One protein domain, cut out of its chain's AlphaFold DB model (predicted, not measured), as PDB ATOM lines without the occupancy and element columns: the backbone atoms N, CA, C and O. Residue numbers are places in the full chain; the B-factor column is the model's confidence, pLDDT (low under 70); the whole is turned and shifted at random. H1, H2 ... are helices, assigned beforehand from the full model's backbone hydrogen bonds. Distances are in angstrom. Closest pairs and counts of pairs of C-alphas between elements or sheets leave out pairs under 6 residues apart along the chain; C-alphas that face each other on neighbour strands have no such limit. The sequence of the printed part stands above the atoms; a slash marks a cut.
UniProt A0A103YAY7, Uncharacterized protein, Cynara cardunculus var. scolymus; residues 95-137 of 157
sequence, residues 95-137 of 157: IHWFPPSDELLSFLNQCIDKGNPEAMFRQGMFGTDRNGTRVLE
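This is residues 95 to 137 of the 157 residues of an uncharacterized protein of Cynara cardunculus var. scolymus (UniProt A0A103YAY7). Two helices, H1 and H2, make a V, joined near its point by a tight link. The unnamed stretch before H1 leads in at the open side of the V, and the stretch after H2 folds back across that side before turning away at residue 131. The printed part has 43 residues with two named helices, H1 then H2, and no named strand; its class is all helix. It is compact, with a radius of gyration of the C-alphas of 9.8 A, and flat, spanning 25 by 23 by 12 A.

H1, residues 102 to 114, touches H2, residues 117 to 126, with residues 108 to 112 alone. Their closest C-alphas, of Ile 112 and Ala 119, are 5.4 A apart. They run opposite ways at a steep tilt of 66 degrees. In H1 and H2 every O i to N i+4 pair is within hydrogen-bond range.

H1 begins at C-alpha 102 (21.643, -0.683, 6.962) and is 18.0 A long. H2 is 14.2 A long and ends at C-alpha 126 (4.171, 6.870, 6.096).

The C-alphas farthest apart, of Lys 114 and Glu 137, are 27.0 A apart. The printed part has no cut. The model's pLDDT is under 70 at residue 128 and residues 131 to 137.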
ATOM      1  N   ILE A  95       6.301  -0.740   4.751       77.25
ATOM      2  CA  ILE A  95       6.187  -1.020   6.175       77.25
ATOM      3  C   ILE A  95       7.124  -2.174   6.482       77.25
ATOM      4  O   ILE A  95       6.898  -3.306   6.057       77.25
ATOM      5  N   HIS A  96       8.161  -1.874   7.244       74.06
ATOM      6  CA  HIS A  96       9.123  -2.856   7.695       74.06
ATOM      7  C   HIS A  96       8.641  -3.450   9.024       74.06
ATOM      8  O   HIS A  96       8.614  -2.768  10.046       74.06
ATOM      9  N   TRP A  97       8.204  -4.714   9.003       73.75
ATOM     10  CA  TRP A  97       7.812  -5.454  10.215       73.75
ATOM     11  C   TRP A  97       9.003  -5.770  11.124       73.75
ATOM     12  O   TRP A  97       8.850  -5.911  12.334       73.75
ATOM     13  N   PHE A  98      10.189  -5.855  10.528       77.81
ATOM     14  CA  PHE A  98      11.476  -6.019  11.194       77.81
ATOM     15  C   PHE A  98      12.374  -4.842  10.824       77.81
ATOM     16  O   PHE A  98      12.158  -4.260   9.761       77.81
ATOM     17  N   PRO A  99      13.387  -4.501  11.636       78.50
ATOM     18  CA  PRO A  99      14.341  -3.462  11.273       78.50
ATOM     19  C   PRO A  99      14.937  -3.727   9.877       78.50
ATOM     20  O   PRO A  99      15.427  -4.837   9.640       78.50
ATOM     21  N   PRO A 100      14.867  -2.763   8.940       83.94
ATOM     22  CA  PRO A 100      15.536  -2.891   7.649       83.94
ATOM     23  C   PRO A 100      17.051  -3.005   7.834       83.94
ATOM     24  O   PRO A 100      17.604  -2.525   8.823       83.94
ATOM     25  N   SER A 101      17.730  -3.620   6.864       89.44
ATOM     26  CA  SER A 101      19.192  -3.630   6.852       89.44
ATOM     27  C   SER A 101      19.746  -2.221   6.629       89.44
ATOM     28  O   SER A 101      19.136  -1.404   5.934       89.44
ATOM     29  N   ASP A 102      20.944  -1.960   7.158       89.75
ATOM     30  CA  ASP A 102      21.643  -0.683   6.962       89.75
ATOM     31  C   ASP A 102      21.864  -0.372   5.473       89.75
ATOM     32  O   ASP A 102      21.770   0.778   5.048       89.75
ATOM     33  N   GLU A 103      22.099  -1.402   4.655       91.25
ATOM     34  CA  GLU A 103      22.247  -1.273   3.201       91.25
ATOM     35  C   GLU A 103      20.957  -0.786   2.532       91.25
ATOM     36  O   GLU A 103      20.994   0.130   1.710       91.25
ATOM     37  N   LEU A 104      19.810  -1.360   2.914       89.75
ATOM     38  CA  LEU A 104      18.510  -0.954   2.389       89.75
ATOM     39  C   LEU A 104      18.168   0.474   2.824       89.75
ATOM     40  O   LEU A 104      17.723   1.278   2.007       89.75
ATOM     41  N   LEU A 105      18.412   0.809   4.092       89.25
ATOM     42  CA  LEU A 105      18.224   2.165   4.605       89.25
ATOM     43  C   LEU A 105      19.094   3.178   3.866       89.25
ATOM     44  O   LEU A 105      18.605   4.234   3.468       89.25
ATOM     45  N   SER A 106      20.373   2.862   3.672       91.69
ATOM     46  CA  SER A 106      21.309   3.709   2.936       91.69
ATOM     47  C   SER A 106      20.826   3.943   1.505       91.69
ATOM     48  O   SER A 106      20.736   5.089   1.067       91.69
ATOM     49  N   PHE A 107      20.409   2.881   0.809       93.19
ATOM     50  CA  PHE A 107      19.868   2.967  -0.545       93.19
ATOM     51  C   PHE A 107      18.593   3.826  -0.626       93.19
ATOM     52  O   PHE A 107      18.494   4.710  -1.479       93.19
ATOM     53  N   LEU A 108      17.625   3.620   0.273       92.31
ATOM     54  CA  LEU A 108      16.387   4.410   0.294       92.31
ATOM     55  C   LEU A 108      16.661   5.885   0.621       92.31
ATOM     56  O   LEU A 108      16.085   6.771  -0.010       92.31
ATOM     57  N   ASN A 109      17.574   6.159   1.557       92.50
ATOM     58  CA  ASN A 109      18.002   7.523   1.868       92.50
ATOM     59  C   ASN A 109      18.710   8.181   0.679       92.50
ATOM     60  O   ASN A 109      18.438   9.345   0.398       92.50
ATOM     61  N   GLN A 110      19.543   7.449  -0.068       94.94
ATOM     62  CA  GLN A 110      20.130   7.955  -1.312       94.94
ATOM     63  C   GLN A 110      19.049   8.323  -2.332       94.94
ATOM     64  O   GLN A 110      19.119   9.401  -2.915       94.94
ATOM     65  N   CYS A 111      18.021   7.490  -2.512       95.25
ATOM     66  CA  CYS A 111      16.908   7.810  -3.411       95.25
ATOM     67  C   CYS A 111      16.196   9.107  -2.988       95.25
ATOM     68  O   CYS A 111      15.909   9.953  -3.831       95.25
ATOM     69  N   ILE A 112      15.962   9.305  -1.685       94.00
ATOM     70  CA  ILE A 112      15.383  10.547  -1.147       94.00
ATOM     71  C   ILE A 112      16.300  11.741  -1.426       94.00
ATOM     72  O   ILE A 112      15.850  12.745  -1.975       94.00
ATOM     73  N   ASP A 113      17.580  11.635  -1.065       95.19
ATOM     74  CA  ASP A 113      18.547  12.729  -1.181       95.19
ATOM     75  C   ASP A 113      18.786  13.131  -2.647       95.19
ATOM     76  O   ASP A 113      19.050  14.300  -2.928       95.19
ATOM     77  N   LYS A 114      18.657  12.188  -3.591       95.94
ATOM     78  CA  LYS A 114      18.740  12.453  -5.035       95.94
ATOM     79  C   LYS A 114      17.428  12.936  -5.651       95.94
ATOM     80  O   LYS A 114      17.450  13.364  -6.799       95.94
ATOM     81  N   GLY A 115      16.320  12.938  -4.908       95.44
ATOM     82  CA  GLY A 115      15.042  13.490  -5.363       95.44
ATOM     83  C   GLY A 115      14.134  12.493  -6.084       95.44
ATOM     84  O   GLY A 115      13.326  12.899  -6.916       95.44
ATOM     85  N   ASN A 116      14.224  11.203  -5.763       97.19
ATOM     86  CA  ASN A 116      13.296  10.197  -6.268       97.19
ATOM     87  C   ASN A 116      11.856  10.493  -5.788       97.19
ATOM     88  O   ASN A 116      11.613  10.548  -4.572       97.19
ATOM     89  N   PRO A 117      10.883  10.661  -6.700       95.12
ATOM     90  CA  PRO A 117       9.525  11.050  -6.336       95.12
ATOM     91  C   PRO A 117       8.797   9.967  -5.531       95.12
ATOM     92  O   PRO A 117       8.052  10.295  -4.606       95.12
ATOM     93  N   GLU A 118       9.036   8.685  -5.822       93.75
ATOM     94  CA  GLU A 118       8.428   7.574  -5.088       93.75
ATOM     95  C   GLU A 118       8.962   7.507  -3.650       93.75
ATOM     96  O   GLU A 118       8.192   7.351  -2.697       93.75
ATOM     97  N   ALA A 119      10.273   7.689  -3.473       93.06
ATOM     98  CA  ALA A 119      10.914   7.661  -2.160       93.06
ATOM     99  C   ALA A 119      10.440   8.814  -1.268       93.06
ATOM    100  O   ALA A 119      10.051   8.590  -0.119       93.06
ATOM    101  N   MET A 120      10.398  10.033  -1.812       92.56
ATOM    102  CA  MET A 120       9.890  11.205  -1.093       92.56
ATOM    103  C   MET A 120       8.407  11.058  -0.738       92.56
ATOM    104  O   MET A 120       8.002  11.398   0.376       92.56
ATOM    105  N   PHE A 121       7.596  10.508  -1.648       92.00
ATOM    106  CA  PHE A 121       6.184  10.242  -1.388       92.00
ATOM    107  C   PHE A 121       5.995   9.252  -0.233       92.00
ATOM    108  O   PHE A 121       5.241   9.532   0.701       92.00
ATOM    109  N   ARG A 122       6.723   8.127  -0.240       90.12
ATOM    110  CA  ARG A 122       6.681   7.142   0.851       90.12
ATOM    111  C   ARG A 122       7.129   7.751   2.182       90.12
ATOM    112  O   ARG A 122       6.466   7.537   3.195       90.12
ATOM    113  N   GLN A 123       8.194   8.554   2.175       87.31
ATOM    114  CA  GLN A 123       8.679   9.231   3.378       87.31
ATOM    115  C   GLN A 123       7.611  10.150   3.987       87.31
ATOM    116  O   GLN A 123       7.377  10.112   5.198       87.31
ATOM    117  N   GLY A 124       6.950  10.958   3.153       87.56
ATOM    118  CA  GLY A 124       5.905  11.881   3.593       87.56
ATOM    119  C   GLY A 124       4.626  11.179   4.048       87.56
ATOM    120  O   GLY A 124       4.061  11.551   5.074       87.56
ATOM    121  N   MET A 125       4.178  10.155   3.317       86.06
ATOM    122  CA  MET A 125       2.903   9.483   3.582       86.06
ATOM    123  C   MET A 125       2.949   8.567   4.807       86.06
ATOM    124  O   MET A 125       1.984   8.506   5.564       86.06
ATOM    125  N   PHE A 126       4.059   7.857   5.018       78.38
ATOM    126  CA  PHE A 126       4.171   6.870   6.096       78.38
ATOM    127  C   PHE A 126       4.928   7.382   7.321       78.38
ATOM    128  O   PHE A 126       5.077   6.640   8.293       78.38
ATOM    129  N   GLY A 127       5.397   8.636   7.287       71.12
ATOM    130  CA  GLY A 127       6.121   9.255   8.395       71.12
ATOM    131  C   GLY A 127       7.353   8.448   8.806       71.12
ATOM    132  O   GLY A 127       7.649   8.342   9.994       71.12
ATOM    133  N   THR A 128       8.029   7.813   7.845       68.81
ATOM    134  CA  THR A 128       9.265   7.074   8.113       68.81
ATOM    135  C   THR A 128      10.395   8.077   8.299       68.81
ATOM    136  O   THR A 128      10.648   8.908   7.420       68.81
ATOM    137  N   ASP A 129      11.080   8.022   9.436       71.50
ATOM    138  CA  ASP A 129      12.305   8.793   9.615       71.50
ATOM    139  C   ASP A 129      13.443   8.235   8.735       71.50
ATOM    140  O   ASP A 129      13.308   7.200   8.076       71.50
ATOM    141  N   ARG A 130      14.593   8.921   8.705       73.56
ATOM    142  CA  ARG A 130      15.776   8.445   7.956       73.56
ATOM    143  C   ARG A 130      16.326   7.110   8.475       73.56
ATOM    144  O   ARG A 130      17.122   6.479   7.787       73.56
ATOM    145  N   ASN A 131      15.899   6.682   9.661       67.94
ATOM    146  CA  ASN A 131      16.276   5.409  10.258       67.94
ATOM    147  C   ASN A 131      15.280   4.290   9.891       67.94
ATOM    148  O   ASN A 131      15.389   3.184  10.412       67.94
ATOM    149  N   GLY A 132      14.298   4.566   9.020       63.72
ATOM    150  CA  GLY A 132      13.261   3.618   8.604       63.72
ATOM    151  C   GLY A 132      12.299   3.216   9.718       63.72
ATOM    152  O   GLY A 132      11.557   2.245   9.570       63.72
ATOM    153  N   THR A 133      12.285   3.956  10.827       60.53
ATOM    154  CA  THR A 133      11.333   3.752  11.914       60.53
ATOM    155  C   THR A 133      10.077   4.550  11.594       60.53
ATOM    156  O   THR A 133      10.147   5.708  11.170       60.53
ATOM    157  N   ARG A 134       8.894   3.958  11.799       57.97
ATOM    158  CA  ARG A 134       7.672   4.765  11.834       57.97
ATOM    159  C   ARG A 134       7.798   5.748  12.986       57.97
ATOM    160  O   ARG A 134       7.987   5.328  14.129       57.97
ATOM    161  N   VAL A 135       7.579   7.029  12.715       53.06
ATOM    162  CA  VAL A 135       7.164   7.949  13.766       53.06
ATOM    163  C   VAL A 135       5.761   7.497  14.173       53.06
ATOM    164  O   VAL A 135       4.765   7.908  13.588       53.06
ATOM    165  N   LEU A 136       5.668   6.559  15.124       45.47
ATOM    166  CA  LEU A 136       4.429   6.344  15.859       45.47
ATOM    167  C   LEU A 136       4.118   7.699  16.478       45.47
ATOM    168  O   LEU A 136       4.843   8.137  17.373       45.47
ATOM    169  N   GLU A 137       3.119   8.385  15.929       44.38
ATOM    170  CA  GLU A 137       2.637   9.656  16.438       44.38
ATOM    171  C   GLU A 137       2.362   9.510  17.941       44.38
ATOM    172  O   GLU A 137       1.292   9.089  18.375       44.38
TER     173      GLU A 137